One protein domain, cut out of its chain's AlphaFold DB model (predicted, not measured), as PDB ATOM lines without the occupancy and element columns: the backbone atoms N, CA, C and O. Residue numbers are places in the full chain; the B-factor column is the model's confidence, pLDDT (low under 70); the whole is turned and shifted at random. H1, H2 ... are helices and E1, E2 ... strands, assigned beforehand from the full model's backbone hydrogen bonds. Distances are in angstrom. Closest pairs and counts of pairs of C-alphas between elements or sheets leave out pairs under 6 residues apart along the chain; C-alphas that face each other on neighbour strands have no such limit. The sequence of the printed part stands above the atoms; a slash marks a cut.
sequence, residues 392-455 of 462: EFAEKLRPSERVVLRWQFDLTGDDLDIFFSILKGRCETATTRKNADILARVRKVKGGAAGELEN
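What this domain is: This is residues 392 to 455 of the 462 residues of the protein "Predicted protein" of Phaeodactylum tricornutum (strain CCAP 1055/1) (UniProt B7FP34). What shape is this? Two antiparallel two-stranded ribbons, E1 with E4 and E2 with E3, fold loosely back over each other, with H1 beyond one end of the second ribbon and residues 392 to 400 sticking out. What makes it up? The 64 printed residues, under half in named elements, run E1, E2, H1, E3, E4, mostly strand. The whole is loose, with radius of gyration of the C-alphas 14.5 A and spans of 42 by 28 by 19 A.

Where its parts are: Where are the strands? E1, residues 404 to 408, begins at C-alpha 404 (55.461, -5.843, -3.257). E2, residues 418 to 424, measures 19.8 A; E3, residues 437 to 445, measures 20.7 A and bends by 51 degrees at residue 442. E4, residues 450 to 454, ends at C-alpha 454 (56.558, -6.845, 0.816). Where is the helix? H1 is residues 432 to 435, too short for an O i to N i+4 pair.

How they stand to each other: What pairs? N 405 and O 453 join E1 and E4 within hydrogen-bond range at 2.9 A, as do N 422 and O 440 in E2 and E3. What nears what? The closest C-alphas of E3 and E4, Leu 439 and Leu 453, are 7.9 A apart.

The domain as a whole: Any cut? The printed part has no cut. Where is confidence low? Twelve residues are under 70, among them 412 to 415.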
ATOM      1  N   GLU A 392      53.717 -14.789 -18.555       71.62
ATOM      2  CA  GLU A 392      54.542 -13.733 -19.162       71.62
ATOM      3  C   GLU A 392      55.244 -12.787 -18.168       71.62
ATOM      4  O   GLU A 392      56.204 -12.113 -18.543       71.62
ATOM      5  N   PHE A 393      54.750 -12.649 -16.937       72.88
ATOM      6  CA  PHE A 393      55.342 -11.803 -15.897       72.88
ATOM      7  C   PHE A 393      56.199 -12.606 -14.915       72.88
ATOM      8  O   PHE A 393      57.158 -12.057 -14.378       72.88
ATOM      9  N   ALA A 394      55.895 -13.894 -14.721       68.81
ATOM     10  CA  ALA A 394      56.710 -14.800 -13.915       68.81
ATOM     11  C   ALA A 394      58.096 -15.010 -14.550       68.81
ATOM     12  O   ALA A 394      59.106 -14.856 -13.871       68.81
ATOM     13  N   GLU A 395      58.158 -15.223 -15.869       70.56
ATOM     14  CA  GLU A 395      59.422 -15.352 -16.620       70.56
ATOM     15  C   GLU A 395      60.298 -14.083 -16.584       70.56
ATOM     16  O   GLU A 395      61.512 -14.141 -16.777       70.56
ATOM     17  N   LYS A 396      59.691 -12.912 -16.341       71.12
ATOM     18  CA  LYS A 396      60.358 -11.596 -16.347       71.12
ATOM     19  C   LYS A 396      60.796 -11.125 -14.949       71.12
ATOM     20  O   LYS A 396      61.200  -9.963 -14.800       71.12
ATOM     21  N   LEU A 397      60.707 -11.995 -13.941       71.94
ATOM     22  CA  LEU A 397      61.122 -11.756 -12.557       71.94
ATOM     23  C   LEU A 397      62.403 -12.529 -12.233       71.94
ATOM     24  O   LEU A 397      62.449 -13.753 -12.319       71.94
ATOM     25  N   ARG A 398      63.454 -11.820 -11.810       71.69
ATOM     26  CA  ARG A 398      64.672 -12.471 -11.301       71.69
ATOM     27  C   ARG A 398      64.439 -12.972  -9.871       71.69
ATOM     28  O   ARG A 398      63.815 -12.249  -9.096       71.69
ATOM     29  N   PRO A 399      65.060 -14.088  -9.445       67.50
ATOM     30  CA  PRO A 399      65.023 -14.538  -8.047       67.50
ATOM     31  C   PRO A 399      65.554 -13.537  -7.006       67.50
ATOM     32  O   PRO A 399      65.318 -13.706  -5.817       67.50
ATOM     33  N   SER A 400      66.266 -12.490  -7.439       68.25
ATOM     34  CA  SER A 400      66.769 -11.400  -6.595       68.25
ATOM     35  C   SER A 400      65.890 -10.137  -6.587       68.25
ATOM     36  O   SER A 400      66.295  -9.134  -6.001       68.25
ATOM     37  N   GLU A 401      64.749 -10.115  -7.283       70.69
ATOM     38  CA  GLU A 401      63.860  -8.944  -7.329       70.69
ATOM     39  C   GLU A 401      62.822  -8.977  -6.202       70.69
ATOM     40  O   GLU A 401      62.108  -9.959  -6.005       70.69
ATOM     41  N   ARG A 402      62.717  -7.871  -5.459       72.19
ATOM     42  CA  ARG A 402      61.772  -7.737  -4.348       72.19
ATOM     43  C   ARG A 402      60.391  -7.348  -4.870       72.19
ATOM     44  O   ARG A 402      60.211  -6.238  -5.361       72.19
ATOM     45  N   VAL A 403      59.409  -8.237  -4.729       77.38
ATOM     46  CA  VAL A 403      58.029  -7.978  -5.171       77.38
ATOM     47  C   VAL A 403      57.157  -7.504  -4.006       77.38
ATOM     48  O   VAL A 403      57.098  -8.154  -2.961       77.38
ATOM     49  N   VAL A 404      56.449  -6.390  -4.202       80.75
ATOM     50  CA  VAL A 404      55.461  -5.843  -3.257       80.75
ATOM     51  C   VAL A 404      54.058  -6.016  -3.842       80.75
ATOM     52  O   VAL A 404      53.807  -5.646  -4.989       80.75
ATOM     53  N   LEU A 405      53.131  -6.567  -3.058       83.81
ATOM     54  CA  LEU A 405      51.709  -6.604  -3.390       83.81
ATOM     55  C   LEU A 405      51.009  -5.414  -2.731       83.81
ATOM     56  O   LEU A 405      50.896  -5.382  -1.509       83.81
ATOM     57  N   ARG A 406      50.504  -4.472  -3.534       85.12
ATOM     58  CA  ARG A 406      49.599  -3.399  -3.087       85.12
ATOM     59  C   ARG A 406      48.154  -3.729  -3.455       85.12
ATOM     60  O   ARG A 406      47.901  -4.265  -4.533       85.12
ATOM     61  N   TRP A 407      47.209  -3.397  -2.580       84.94
ATOM     62  CA  TRP A 407      45.770  -3.553  -2.817       84.94
ATOM     63  C   TRP A 407      44.978  -2.367  -2.251       84.94
ATOM     64  O   TRP A 407      45.455  -1.653  -1.369       84.94
ATOM     65  N   GLN A 408      43.753  -2.183  -2.742       84.25
ATOM     66  CA  GLN A 408      42.810  -1.149  -2.312       84.25
ATOM     67  C   GLN A 408      41.380  -1.698  -2.391       84.25
ATOM     68  O   GLN A 408      41.061  -2.442  -3.321       84.25
ATOM     69  N   PHE A 409      40.539  -1.357  -1.412       81.62
ATOM     70  CA  PHE A 409      39.135  -1.772  -1.356       81.62
ATOM     71  C   PHE A 409      38.178  -0.604  -1.628       81.62
ATOM     72  O   PHE A 409      37.896   0.213  -0.747       81.62
ATOM     73  N   ASP A 410      37.619  -0.585  -2.837       75.94
ATOM     74  CA  ASP A 410      36.557   0.336  -3.251       75.94
ATOM     75  C   ASP A 410      35.197  -0.138  -2.682       75.94
ATOM     76  O   ASP A 410      34.381  -0.726  -3.393       75.94
ATOM     77  N   LEU A 411      34.964   0.057  -1.376       72.00
ATOM     78  CA  LEU A 411      33.659  -0.202  -0.743       72.00
ATOM     79  C   LEU A 411      32.738   1.016  -0.885       72.00
ATOM     80  O   LEU A 411      33.169   2.148  -0.698       72.00
ATOM     81  N   THR A 412      31.457   0.780  -1.173       62.12
ATOM     82  CA  THR A 412      30.468   1.823  -1.504       62.12
ATOM     83  C   THR A 412      29.679   2.373  -0.307       62.12
ATOM     84  O   THR A 412      28.651   3.014  -0.507       62.12
ATOM     85  N   GLY A 413      30.111   2.110   0.929       69.00
ATOM     86  CA  GLY A 413      29.460   2.614   2.142       69.00
ATOM     87  C   GLY A 413      30.336   2.449   3.386       69.00
ATOM     88  O   GLY A 413      30.941   1.395   3.583       69.00
ATOM     89  N   ASP A 414      30.392   3.487   4.221       65.06
ATOM     90  CA  ASP A 414      31.346   3.603   5.339       65.06
ATOM     91  C   ASP A 414      31.035   2.675   6.532       65.06
ATOM     92  O   ASP A 414      31.929   2.312   7.305       65.06
ATOM     93  N   ASP A 415      29.776   2.245   6.648       67.81
ATOM     94  CA  ASP A 415      29.284   1.332   7.687       67.81
ATOM     95  C   ASP A 415      29.609  -0.152   7.411       67.81
ATOM     96  O   ASP A 415      29.354  -1.014   8.254       67.81
ATOM     97  N   LEU A 416      30.176  -0.478   6.241       71.25
ATOM     98  CA  LEU A 416      30.455  -1.857   5.832       71.25
ATOM     99  C   LEU A 416      31.864  -2.307   6.243       71.25
ATOM    100  O   LEU A 416      32.860  -2.040   5.571       71.25
ATOM    101  N   ASP A 417      31.921  -3.060   7.340       75.69
ATOM    102  CA  ASP A 417      33.111  -3.780   7.796       75.69
ATOM    103  C   ASP A 417      33.297  -5.106   7.030       75.69
ATOM    104  O   ASP A 417      32.470  -6.011   7.147       75.69
ATOM    105  N   ILE A 418      34.420  -5.279   6.322       78.19
ATOM    106  CA  ILE A 418      34.799  -6.566   5.704       78.19
ATOM    107  C   ILE A 418      36.038  -7.154   6.386       78.19
ATOM    108  O   ILE A 418      37.039  -6.473   6.608       78.19
ATOM    109  N   PHE A 419      35.991  -8.456   6.681       84.00
ATOM    110  CA  PHE A 419      37.152  -9.236   7.110       84.00
ATOM    111  C   PHE A 419      37.728 -10.006   5.921       84.00
ATOM    112  O   PHE A 419      37.021 -10.782   5.284       84.00
ATOM    113  N   PHE A 420      39.020  -9.831   5.640       87.12
ATOM    114  CA  PHE A 420      39.699 -10.513   4.535       87.12
ATOM    115  C   PHE A 420      40.985 -11.215   4.987       87.12
ATOM    116  O   PHE A 420      41.539 -10.946   6.055       87.12
ATOM    117  N   SER A 421      41.459 -12.154   4.170       86.62
ATOM    118  CA  SER A 421      42.765 -12.805   4.322       86.62
ATOM    119  C   SER A 421      43.422 -12.936   2.951       86.62
ATOM    120  O   SER A 421      42.733 -13.220   1.973       86.62
ATOM    121  N   ILE A 422      44.739 -12.744   2.878       87.56
ATOM    122  CA  ILE A 422      45.524 -12.966   1.657       87.56
ATOM    123  C   ILE A 422      46.211 -14.324   1.787       87.56
ATOM    124  O   ILE A 422      46.940 -14.564   2.752       87.56
ATOM    125  N   LEU A 423      45.960 -15.190   0.805       86.69
ATOM    126  CA  LEU A 423      46.508 -16.540   0.697       86.69
ATOM    127  C   LEU A 423      47.389 -16.649  -0.555       86.69
ATOM    128  O   LEU A 423      47.064 -16.069  -1.593       86.69
ATOM    129  N   LYS A 424      48.475 -17.414  -0.460       85.00
ATOM    130  CA  LYS A 424      49.458 -17.669  -1.520       85.00
ATOM    131  C   LYS A 424      49.479 -19.164  -1.858       85.00
ATOM    132  O   LYS A 424      49.416 -20.011  -0.972       85.00
ATOM    133  N   GLY A 425      49.529 -19.480  -3.153       78.31
ATOM    134  CA  GLY A 425      49.403 -20.844  -3.689       78.31
ATOM    135  C   GLY A 425      48.103 -21.074  -4.475       78.31
ATOM    136  O   GLY A 425      47.337 -20.141  -4.724       78.31
ATOM    137  N   ARG A 426      47.844 -22.326  -4.885       77.00
ATOM    138  CA  ARG A 426      46.710 -22.722  -5.757       77.00
ATOM    139  C   ARG A 426      45.363 -22.737  -5.010       77.00
ATOM    140  O   ARG A 426      44.781 -23.786  -4.738       77.00
ATOM    141  N   CYS A 427      44.867 -21.555  -4.652       79.62
ATOM    142  CA  CYS A 427      43.733 -21.328  -3.742       79.62
ATOM    143  C   CYS A 427      42.325 -21.567  -4.341       79.62
ATOM    144  O   CYS A 427      41.346 -20.997  -3.863       79.62
ATOM    145  N   GLU A 428      42.206 -22.386  -5.387       78.06
ATOM    146  CA  GLU A 428      40.972 -22.566  -6.174       78.06
ATOM    147  C   GLU A 428      39.838 -23.279  -5.421       78.06
ATOM    148  O   GLU A 428      38.664 -23.010  -5.665       78.06
ATOM    149  N   THR A 429      40.158 -24.172  -4.479       80.56
ATOM    150  CA  THR A 429      39.167 -25.034  -3.812       80.56
ATOM    151  C   THR A 429      39.107 -24.792  -2.302       80.56
ATOM    152  O   THR A 429      39.981 -24.157  -1.709       80.56
ATOM    153  N   ALA A 430      38.061 -25.285  -1.635       77.25
ATOM    154  CA  ALA A 430      37.953 -25.204  -0.174       77.25
ATOM    155  C   ALA A 430      38.992 -26.076   0.562       77.25
ATOM    156  O   ALA A 430      39.344 -25.772   1.700       77.25
ATOM    157  N   THR A 431      39.498 -27.137  -0.076       78.62
ATOM    158  CA  THR A 431      40.574 -27.984   0.456       78.62
ATOM    159  C   THR A 431      41.942 -27.346   0.232       78.62
ATOM    160  O   THR A 431      42.687 -27.195   1.197       78.62
ATOM    161  N   THR A 432      42.261 -26.877  -0.980       80.62
ATOM    162  CA  THR A 432      43.568 -26.242  -1.241       80.62
ATOM    163  C   THR A 432      43.753 -24.928  -0.479       80.62
ATOM    164  O   THR A 432      44.858 -24.662  -0.015       80.62
ATOM    165  N   ARG A 433      42.683 -24.158  -0.222       79.50
ATOM    166  CA  ARG A 433      42.732 -22.967   0.654       79.50
ATOM    167  C   ARG A 433      43.153 -23.248   2.102       79.50
ATOM    168  O   ARG A 433      43.646 -22.330   2.749       79.50
ATOM    169  N   LYS A 434      42.978 -24.470   2.626       78.31
ATOM    170  CA  LYS A 434      43.439 -24.829   3.986       78.31
ATOM    171  C   LYS A 434      44.953 -25.038   4.069       78.31
ATOM    172  O   LYS A 434      45.513 -24.891   5.149       78.31
ATOM    173  N   ASN A 435      45.586 -25.350   2.939       78.81
ATOM    174  CA  ASN A 435      47.008 -25.683   2.832       78.81
ATOM    175  C   ASN A 435      47.806 -24.568   2.121       78.81
ATOM    176  O   ASN A 435      48.896 -24.821   1.619       78.81
ATOM    177  N   ALA A 436      47.235 -23.365   2.015       82.06
ATOM    178  CA  ALA A 436      47.839 -22.208   1.364       82.06
ATOM    179  C   ALA A 436      48.574 -21.317   2.378       82.06
ATOM    180  O   ALA A 436      48.114 -21.158   3.511       82.06
ATOM    181  N   ASP A 437      49.674 -20.689   1.960       82.19
ATOM    182  CA  ASP A 437      50.461 -19.806   2.823       82.19
ATOM    183  C   ASP A 437      49.682 -18.523   3.136       82.19
ATOM    184  O   ASP A 437      49.162 -17.854   2.240       82.19
ATOM    185  N   ILE A 438      49.595 -18.157   4.415       83.69
ATOM    186  CA  ILE A 438      48.748 -17.047   4.875       83.69
ATOM    187  C   ILE A 438      49.599 -15.784   5.036       83.69
ATOM    188  O   ILE A 438      50.219 -15.577   6.077       83.69
ATOM    189  N   LEU A 439      49.592 -14.919   4.019       81.25
ATOM    190  CA  LEU A 439      50.335 -13.650   4.018       81.25
ATOM    191  C   LEU A 439      49.674 -12.573   4.894       81.25
ATOM    192  O   LEU A 439      50.346 -11.738   5.494       81.25
ATOM    193  N   ALA A 440      48.342 -12.596   4.987       81.69
ATOM    194  CA  ALA A 440      47.585 -11.792   5.943       81.69
ATOM    195  C   ALA A 440      46.373 -12.584   6.434       81.69
ATOM    196  O   ALA A 440      45.600 -13.092   5.624       81.69
ATOM    197  N   ARG A 441      46.189 -12.666   7.755       84.19
ATOM    198  CA  ARG A 441      45.078 -13.377   8.401       84.19
ATOM    199  C   ARG A 441      44.074 -12.383   8.985       84.19
ATOM    200  O   ARG A 441      44.473 -11.537   9.776       84.19
ATOM    201  N   VAL A 442      42.798 -12.534   8.623       81.25
ATOM    202  CA  VAL A 442      41.612 -11.883   9.226       81.25
ATOM    203  C   VAL A 442      41.845 -10.394   9.535       81.25
ATOM    204  O   VAL A 442      41.652  -9.918  10.652       81.25
ATOM    205  N   ARG A 443      42.290  -9.635   8.526       82.31
ATOM    206  CA  ARG A 443      42.378  -8.173   8.625       82.31
ATOM    207  C   ARG A 443      40.987  -7.578   8.423       82.31
ATOM    208  O   ARG A 443      40.279  -7.965   7.495       82.31
ATOM    209  N   LYS A 444      40.612  -6.638   9.291       82.38
ATOM    210  CA  LYS A 444      39.360  -5.877   9.212       82.38
ATOM    211  C   LYS A 444      39.570  -4.612   8.373       82.38
ATOM    212  O   LYS A 444      40.578  -3.931   8.550       82.38
ATOM    213  N   VAL A 445      38.635  -4.309   7.478       78.06
ATOM    214  CA  VAL A 445      38.669  -3.181   6.538       78.06
ATOM    215  C   VAL A 445      37.364  -2.394   6.610       78.06
ATOM    216  O   VAL A 445      36.288  -2.987   6.612       78.06
ATOM    217  N   LYS A 446      37.497  -1.063   6.624       74.94
ATOM    218  CA  LYS A 446      36.440  -0.074   6.370       74.94
ATOM    219  C   LYS A 446      36.683   0.609   5.018       74.94
ATOM    220  O   LYS A 446      37.748   0.422   4.424       74.94
ATOM    221  N   GLY A 447      35.704   1.375   4.532       65.06
ATOM    222  CA  GLY A 447      35.719   1.987   3.199       65.06
ATOM    223  C   GLY A 447      37.029   2.687   2.815       65.06
ATOM    224  O   GLY A 447      37.650   3.374   3.624       65.06
ATOM    225  N   GLY A 448      37.470   2.469   1.573       63.31
ATOM    226  CA  GLY A 448      38.651   3.110   0.986       63.31
ATOM    227  C   GLY A 448      40.013   2.575   1.443       63.31
ATOM    228  O   GLY A 448      41.033   3.067   0.962       63.31
ATOM    229  N   ALA A 449      40.080   1.583   2.340       66.25
ATOM    230  CA  ALA A 449      41.361   1.112   2.864       66.25
ATOM    231  C   ALA A 449      42.269   0.503   1.776       66.25
ATOM    232  O   ALA A 449      41.893  -0.437   1.064       66.25
ATOM    233  N   ALA A 450      43.504   0.999   1.721       71.88
ATOM    234  CA  ALA A 450      44.609   0.419   0.968       71.88
ATOM    235  C   ALA A 450      45.617  -0.267   1.905       71.88
ATOM    236  O   ALA A 450      45.616  -0.051   3.118       71.88
ATOM    237  N   GLY A 451      46.485  -1.106   1.345       73.06
ATOM    238  CA  GLY A 451      47.571  -1.736   2.088       73.06
ATOM    239  C   GLY A 451      48.615  -2.371   1.181       73.06
ATOM    240  O   GLY A 451      48.386  -2.566  -0.014       73.06
ATOM    241  N   GLU A 452      49.767  -2.694   1.767       77.62
ATOM    242  CA  GLU A 452      50.862  -3.361   1.069       77.62
ATOM    243  C   GLU A 452      51.474  -4.514   1.877       77.62
ATOM    244  O   GLU A 452      51.373  -4.571   3.107       77.62
ATOM    245  N   LEU A 453      52.072  -5.462   1.152       72.00
ATOM    246  CA  LEU A 453      52.858  -6.579   1.671       72.00
ATOM    247  C   LEU A 453      54.107  -6.750   0.811       72.00
ATOM    248  O   LEU A 453      54.027  -7.068  -0.378       72.00
ATOM    249  N   GLU A 454      55.264  -6.567   1.429       64.44
ATOM    250  CA  GLU A 454      56.558  -6.845   0.816       64.44
ATOM    251  C   GLU A 454      56.834  -8.358   0.818       64.44
ATOM    252  O   GLU A 454      56.407  -9.070   1.725       64.44
ATOM    253  N   ASN A 455      57.556  -8.855  -0.190       60.53
ATOM    254  CA  ASN A 455      57.884 -10.278  -0.371       60.53
ATOM    255  C   ASN A 455      56.635 -11.190  -0.484       60.53
ATOM    256  O   ASN A 455      56.667 -12.364  -0.122       60.53
TER     257      ASN A 455